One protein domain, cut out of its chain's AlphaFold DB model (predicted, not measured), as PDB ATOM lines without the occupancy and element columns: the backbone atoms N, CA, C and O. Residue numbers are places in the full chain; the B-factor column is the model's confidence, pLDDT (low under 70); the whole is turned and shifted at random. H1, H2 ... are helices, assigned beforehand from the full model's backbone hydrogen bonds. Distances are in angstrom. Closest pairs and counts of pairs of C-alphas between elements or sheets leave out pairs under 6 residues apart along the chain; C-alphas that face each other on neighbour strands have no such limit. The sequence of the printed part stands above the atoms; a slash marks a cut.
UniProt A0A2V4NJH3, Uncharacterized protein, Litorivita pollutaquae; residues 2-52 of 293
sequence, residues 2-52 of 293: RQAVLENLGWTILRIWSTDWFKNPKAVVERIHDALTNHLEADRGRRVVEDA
ATOM      1  N   ARG A   2      10.253 -23.498 -20.473       79.56
ATOM      2  CA  ARG A   2       8.782 -23.659 -20.343       79.56
ATOM      3  C   ARG A   2       7.951 -22.384 -20.563       79.56
ATOM      4  O   ARG A   2       6.847 -22.476 -21.070       79.56
ATOM      5  N   GLN A   3       8.484 -21.212 -20.221       83.56
ATOM      6  CA  GLN A   3       7.783 -19.937 -20.416       83.56
ATOM      7  C   GLN A   3       7.597 -19.594 -21.900       83.56
ATOM      8  O   GLN A   3       6.483 -19.313 -22.316       83.56
ATOM      9  N   ALA A   4       8.664 -19.705 -22.696       82.06
ATOM     10  CA  ALA A   4       8.624 -19.407 -24.128       82.06
ATOM     11  C   ALA A   4       7.607 -20.282 -24.887       82.06
ATOM     12  O   ALA A   4       6.986 -19.827 -25.837       82.06
ATOM     13  N   VAL A   5       7.390 -21.526 -24.442       85.00
ATOM     14  CA  VAL A   5       6.365 -22.409 -25.025       85.00
ATOM     15  C   VAL A   5       4.953 -21.893 -24.738       85.00
ATOM     16  O   VAL A   5       4.108 -21.929 -25.623       85.00
ATOM     17  N   LEU A   6       4.692 -21.399 -23.525       84.25
ATOM     18  CA  LEU A   6       3.383 -20.846 -23.162       84.25
ATOM     19  C   LEU A   6       3.115 -19.520 -23.883       84.25
ATOM     20  O   LEU A   6       2.015 -19.314 -24.384       84.25
ATOM     21  N   GLU A   7       4.130 -18.669 -24.009       86.62
ATOM     22  CA  GLU A   7       4.027 -17.418 -24.769       86.62
ATOM     23  C   GLU A   7       3.763 -17.689 -26.262       86.62
ATOM     24  O   GLU A   7       2.892 -17.053 -26.851       86.62
ATOM     25  N   ASN A   8       4.392 -18.714 -26.852       83.25
ATOM     26  CA  ASN A   8       4.112 -19.143 -28.230       83.25
ATOM     27  C   ASN A   8       2.693 -19.706 -28.431       83.25
ATOM     28  O   ASN A   8       2.195 -19.719 -29.553       83.25
ATOM     29  N   LEU A   9       2.037 -20.171 -27.364       83.75
ATOM     30  CA  LEU A   9       0.646 -20.638 -27.381       83.75
ATOM     31  C   LEU A   9      -0.363 -19.503 -27.129       83.75
ATOM     32  O   LEU A   9      -1.551 -19.771 -26.964       83.75
ATOM     33  N   GLY A  10       0.097 -18.249 -27.075       84.00
ATOM     34  CA  GLY A  10      -0.752 -17.073 -26.886       84.00
ATOM     35  C   GLY A  10      -1.028 -16.710 -25.425       84.00
ATOM     36  O   GLY A  10      -1.902 -15.886 -25.164       84.00
ATOM     37  N   TRP A  11      -0.306 -17.290 -24.461       86.25
ATOM     38  CA  TRP A  11      -0.462 -16.936 -23.050       86.25
ATOM     39  C   TRP A  11       0.376 -15.712 -22.674       86.25
ATOM     40  O   TRP A  11       1.590 -15.697 -22.865       86.25
ATOM     41  N   THR A  12      -0.253 -14.731 -22.025       86.31
ATOM     42  CA  THR A  12       0.433 -13.574 -21.429       86.31
ATOM     43  C   THR A  12       0.694 -13.823 -19.947       86.31
ATOM     44  O   THR A  12      -0.240 -13.970 -19.159       86.31
ATOM     45  N   ILE A  13       1.965 -13.867 -19.540       89.12
ATOM     46  CA  ILE A  13       2.354 -14.180 -18.158       89.12
ATOM     47  C   ILE A  13       2.719 -12.896 -17.408       89.12
ATOM     48  O   ILE A  13       3.761 -12.290 -17.653       89.12
ATOM     49  N   LEU A  14       1.892 -12.512 -16.434       89.12
ATOM     50  CA  LEU A  14       2.158 -11.391 -15.529       89.12
ATOM     51  C   LEU A  14       2.890 -11.880 -14.269       89.12
ATOM     52  O   LEU A  14       2.534 -12.906 -13.689       89.12
ATOM     53  N   ARG A  15       3.923 -11.148 -13.831       91.06
ATOM     54  CA  ARG A  15       4.753 -11.509 -12.666       91.06
ATOM     55  C   ARG A  15       4.609 -10.524 -11.516       91.06
ATOM     56  O   ARG A  15       4.497  -9.315 -11.712       91.06
ATOM     57  N   ILE A  16       4.704 -11.065 -10.306       92.94
ATOM     58  CA  ILE A  16       4.644 -10.318  -9.053       92.94
ATOM     59  C   ILE A  16       5.840 -10.723  -8.197       92.94
ATOM     60  O   ILE A  16       6.140 -11.910  -8.070       92.94
ATOM     61  N   TRP A  17       6.506  -9.741  -7.594       90.12
ATOM     62  CA  TRP A  17       7.517  -9.985  -6.572       90.12
ATOM     63  C   TRP A  17       6.854 -10.165  -5.204       90.12
ATOM     64  O   TRP A  17       5.996  -9.375  -4.810       90.12
ATOM     65  N   SER A  18       7.277 -11.185  -4.453       71.88
ATOM     66  CA  SER A  18       6.746 -11.483  -3.113       71.88
ATOM     67  C   SER A  18       6.912 -10.312  -2.139       71.88
ATOM     68  O   SER A  18       6.058 -10.088  -1.283       71.88
ATOM     69  N   THR A  19       7.982  -9.531  -2.302       86.81
ATOM     70  CA  THR A  19       8.278  -8.348  -1.490       86.81
ATOM     71  C   THR A  19       7.308  -7.199  -1.736       86.81
ATOM     72  O   THR A  19       6.915  -6.530  -0.783       86.81
ATOM     73  N   ASP A  20       6.894  -6.978  -2.984       87.06
ATOM     74  CA  ASP A  20       5.937  -5.919  -3.330       87.06
ATOM     75  C   ASP A  20       4.530  -6.288  -2.862       87.06
ATOM     76  O   ASP A  20       3.816  -5.451  -2.310       87.06
ATOM     77  N   TRP A  21       4.171  -7.571  -2.995       90.81
ATOM     78  CA  TRP A  21       2.912  -8.104  -2.478       90.81
ATOM     79  C   TRP A  21       2.783  -7.916  -0.964       90.81
ATOM     80  O   TRP A  21       1.730  -7.512  -0.478       90.81
ATOM     81  N   PHE A  22       3.857  -8.177  -0.216       88.19
ATOM     82  CA  PHE A  22       3.839  -8.052   1.239       88.19
ATOM     83  C   PHE A  22       3.758  -6.593   1.706       88.19
ATOM     84  O   PHE A  22       3.075  -6.296   2.682       88.19
ATOM     85  N   LYS A  23       4.439  -5.673   1.011       87.56
ATOM     86  CA  LYS A  23       4.473  -4.254   1.390       87.56
ATOM     87  C   LYS A  23       3.174  -3.523   1.072       87.56
ATOM     88  O   LYS A  23       2.759  -2.678   1.860       87.56
ATOM     89  N   ASN A  24       2.569  -3.779  -0.090       87.56
ATOM     90  CA  ASN A  24       1.387  -3.032  -0.516       87.56
ATOM     91  C   ASN A  24       0.491  -3.858  -1.462       87.56
ATOM     92  O   ASN A  24       0.470  -3.624  -2.673       87.56
ATOM     93  N   PRO A  25      -0.276  -4.830  -0.930       89.06
ATOM     94  CA  PRO A  25      -1.027  -5.778  -1.755       89.06
ATOM     95  C   PRO A  25      -2.090  -5.089  -2.616       89.06
ATOM     96  O   PRO A  25      -2.275  -5.469  -3.766       89.06
ATOM     97  N   LYS A  26      -2.738  -4.030  -2.105       91.56
ATOM     98  CA  LYS A  26      -3.759  -3.274  -2.851       91.56
ATOM     99  C   LYS A  26      -3.196  -2.674  -4.142       91.56
ATOM    100  O   LYS A  26      -3.758  -2.893  -5.204       91.56
ATOM    101  N   ALA A  27      -2.051  -1.998  -4.064       89.06
ATOM    102  CA  ALA A  27      -1.415  -1.395  -5.237       89.06
ATOM    103  C   ALA A  27      -0.976  -2.448  -6.272       89.06
ATOM    104  O   ALA A  27      -1.049  -2.215  -7.476       89.06
ATOM    105  N   VAL A  28      -0.541  -3.625  -5.811       91.25
ATOM    106  CA  VAL A  28      -0.183  -4.736  -6.701       91.25
ATOM    107  C   VAL A  28      -1.417  -5.309  -7.402       91.25
ATOM    108  O   VAL A  28      -1.332  -5.608  -8.591       91.25
ATOM    109  N   VAL A  29      -2.550  -5.432  -6.700       93.06
ATOM    110  CA  VAL A  29      -3.828  -5.874  -7.283       93.06
ATOM    111  C   VAL A  29      -4.302  -4.906  -8.362       93.06
ATOM    112  O   VAL A  29      -4.565  -5.363  -9.470       93.06
ATOM    113  N   GLU A  30      -4.334  -3.600  -8.081       93.50
ATOM    114  CA  GLU A  30      -4.721  -2.577  -9.069       93.50
ATOM    115  C   GLU A  30      -3.848  -2.667 -10.326       93.50
ATOM    116  O   GLU A  30      -4.346  -2.793 -11.439       93.50
ATOM    117  N   ARG A  31      -2.524  -2.773 -10.157       91.44
ATOM    118  CA  ARG A  31      -1.596  -2.913 -11.288       91.44
ATOM    119  C   ARG A  31      -1.868  -4.156 -12.144       91.44
ATOM    120  O   ARG A  31      -1.675  -4.124 -13.357       91.44
ATOM    121  N   ILE A  32      -2.241  -5.278 -11.525       93.75
ATOM    122  CA  ILE A  32      -2.578  -6.514 -12.252       93.75
ATOM    123  C   ILE A  32      -3.918  -6.360 -12.960       93.75
ATOM    124  O   ILE A  32      -4.050  -6.811 -14.096       93.75
ATOM    125  N   HIS A  33      -4.889  -5.742 -12.291       92.81
ATOM    126  CA  HIS A  33      -6.197  -5.462 -12.855       92.81
ATOM    127  C   HIS A  33      -6.064  -4.600 -14.114       92.81
ATOM    128  O   HIS A  33      -6.519  -5.018 -15.175       92.81
ATOM    129  N   ASP A  34      -5.324  -3.494 -14.038       93.25
ATOM    130  CA  ASP A  34      -5.044  -2.621 -15.181       93.25
ATOM    131  C   ASP A  34      -4.332  -3.370 -16.314       93.25
ATOM    132  O   ASP A  34      -4.708  -3.268 -17.483       93.25
ATOM    133  N   ALA A  35      -3.313  -4.170 -15.985       90.94
ATOM    134  CA  ALA A  35      -2.581  -4.954 -16.977       90.94
ATOM    135  C   ALA A  35      -3.480  -5.979 -17.694       90.94
ATOM    136  O   ALA A  35      -3.339  -6.179 -18.902       90.94
ATOM    137  N   LEU A  36      -4.408  -6.613 -16.973       90.88
ATOM    138  CA  LEU A  36      -5.361  -7.560 -17.544       90.88
ATOM    139  C   LEU A  36      -6.395  -6.850 -18.423       90.88
ATOM    140  O   LEU A  36      -6.647  -7.303 -19.538       90.88
ATOM    141  N   THR A  37      -6.963  -5.743 -17.946       92.38
ATOM    142  CA  THR A  37      -7.953  -4.954 -18.689       92.38
ATOM    143  C   THR A  37      -7.364  -4.456 -20.007       92.38
ATOM    144  O   THR A  37      -7.942  -4.711 -21.062       92.38
ATOM    145  N   ASN A  38      -6.152  -3.893 -19.978       90.19
ATOM    146  CA  ASN A  38      -5.434  -3.478 -21.185       90.19
ATOM    147  C   ASN A  38      -5.191  -4.647 -22.154       90.19
ATOM    148  O   ASN A  38      -5.305  -4.491 -23.371       90.19
ATOM    149  N   HIS A  39      -4.868  -5.837 -21.638       88.94
ATOM    150  CA  HIS A  39      -4.671  -7.013 -22.483       88.94
ATOM    151  C   HIS A  39      -5.976  -7.473 -23.149       88.94
ATOM    152  O   HIS A  39      -5.974  -7.800 -24.334       88.94
ATOM    153  N   LEU A  40      -7.092  -7.457 -22.416       87.44
ATOM    154  CA  LEU A  40      -8.413  -7.793 -22.951       87.44
ATOM    155  C   LEU A  40      -8.880  -6.783 -24.003       87.44
ATOM    156  O   LEU A  40      -9.467  -7.178 -25.008       87.44
ATOM    157  N   GLU A  41      -8.618  -5.494 -23.799       90.62
ATOM    158  CA  GLU A  41      -8.930  -4.452 -24.780       90.62
ATOM    159  C   GLU A  41      -8.101  -4.606 -26.057       90.62
ATOM    160  O   GLU A  41      -8.658  -4.578 -27.155       90.62
ATOM    161  N   ALA A  42      -6.797  -4.868 -25.930       84.69
ATOM    162  CA  ALA A  42      -5.940  -5.171 -27.073       84.69
ATOM    163  C   ALA A  42      -6.393  -6.439 -27.819       84.69
ATOM    164  O   ALA A  42      -6.338  -6.495 -29.047       84.69
ATOM    165  N   ASP A  43      -6.875  -7.457 -27.100       84.00
ATOM    166  CA  ASP A  43      -7.406  -8.676 -27.708       84.00
ATOM    167  C   ASP A  43      -8.717  -8.429 -28.466       84.00
ATOM    168  O   ASP A  43      -8.872  -8.876 -29.601       84.00
ATOM    169  N   ARG A  44      -9.631  -7.642 -27.885       85.62
ATOM    170  CA  ARG A  44     -10.862  -7.204 -28.559       85.62
ATOM    171  C   ARG A  44     -10.550  -6.396 -29.819       85.62
ATOM    172  O   ARG A  44     -11.156  -6.649 -30.855       85.62
ATOM    173  N   GLY A  45      -9.579  -5.484 -29.755       78.56
ATOM    174  CA  GLY A  45      -9.128  -4.701 -30.906       78.56
ATOM    175  C   GLY A  45      -8.545  -5.568 -32.026       78.56
ATOM    176  O   GLY A  45      -8.903  -5.380 -33.187       78.56
ATOM    177  N   ARG A  46      -7.710  -6.563 -31.693       76.56
ATOM    178  CA  ARG A  46      -7.166  -7.513 -32.682       76.56
ATOM    179  C   ARG A  46      -8.261  -8.309 -33.385       76.56
ATOM    180  O   ARG A  46      -8.220  -8.401 -34.604       76.56
ATOM    181  N   ARG A  47      -9.263  -8.807 -32.654       70.25
ATOM    182  CA  ARG A  47     -10.380  -9.562 -33.254       70.25
ATOM    183  C   ARG A  47     -11.209  -8.713 -34.215       70.25
ATOM    184  O   ARG A  47     -11.529  -9.177 -35.298       70.25
ATOM    185  N   VAL A  48     -11.478  -7.450 -33.873       71.94
ATOM    186  CA  VAL A  48     -12.196  -6.521 -34.767       71.94
ATOM    187  C   VAL A  48     -11.407  -6.256 -36.056       71.94
ATOM    188  O   VAL A  48     -11.995  -6.185 -37.132       71.94
ATOM    189  N   VAL A  49     -10.078  -6.139 -35.971       64.88
ATOM    190  CA  VAL A  49      -9.211  -5.962 -37.147       64.88
ATOM    191  C   VAL A  49      -9.108  -7.249 -37.973       64.88
ATOM    192  O   VAL A  49      -9.161  -7.180 -39.197       64.88
ATOM    193  N   GLU A  50      -8.998  -8.419 -37.342       62.09
ATOM    194  CA  GLU A  50      -8.969  -9.723 -38.025       62.09
ATOM    195  C   GLU A  50     -10.292 -10.036 -38.740       62.09
ATOM    196  O   GLU A  50     -10.274 -10.515 -39.876       62.09
ATOM    197  N   ASP A  51     -11.430  -9.701 -38.129       59.75
ATOM    198  CA  ASP A  51     -12.752  -9.842 -38.745       59.75
ATOM    199  C   ASP A  51     -12.948  -8.849 -39.904       59.75
ATOM    200  O   ASP A  51     -13.502  -9.218 -40.939       59.75
ATOM    201  N   ALA A  52     -12.423  -7.622 -39.796       59.84
ATOM    202  CA  ALA A  52     -12.418  -6.662 -40.902       59.84
ATOM    203  C   ALA A  52     -11.508  -7.104 -42.066       59.84
ATOM    204  O   ALA A  52     -11.845  -6.884 -43.227       59.84
TER     205      ALA A  52
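What this domain is: This is residues 2 to 52 of the 293 residues of an uncharacterized protein of Litorivita pollutaquae (UniProt A0A2V4NJH3). One long helix, H3, makes the length of an open, flat U; the short helix H2 sits at the bend, and residues 9 to 17 run back beside the first part of H3 as the other arm. At the end of that arm the short helix H1 is turned away from H3, and contacts between the helices are few. The printed part has 51 residues, with three named helices in the order H1, H2, H3 and no named strand; the class is all helix. It is only just loose, close to extended, with a radius of gyration of the C-alphas of 14.4 A, and its C-alphas span 45 by 26 by 6 A.

Where its parts are: H3, residues 25 to 52, is 40.8 A long from C-alpha 25 at (-1.027, -5.778, -1.755) to C-alpha 52 at (-12.418, -6.662, -40.902). H2, residues 18 to 23, measures 8.8 A from first to last C-alpha. H1, residues 2 to 8, measures 10.2 A and begins with C-alpha 2 at (8.782, -23.659, -20.343).

How they stand to each other: H3 and H2 are close but not clearly touching; their closest C-alphas, those of Val 28 and Trp 21, are 6.2 A apart. Their lines stand at a steep tilt of 59 degrees, and they run opposite ways. H1 is apart from both H2 and H3. In H1, H2 and H3 every O i to N i+4 pair is within hydrogen-bond range.

The domain as a whole: The two C-alphas farthest apart, those of Lys 23 and Ala 52, are 45.6 A apart. Residues 4 to 10, 22 to 27 and 40 to 52 stand free. The link from H2 to H3 is tight, with 1 residue; that from H1 to H2 is short, with 9 residues. The printed part has no cut. Its mean pLDDT is 84.8, and residues 49 to 52 are under 70.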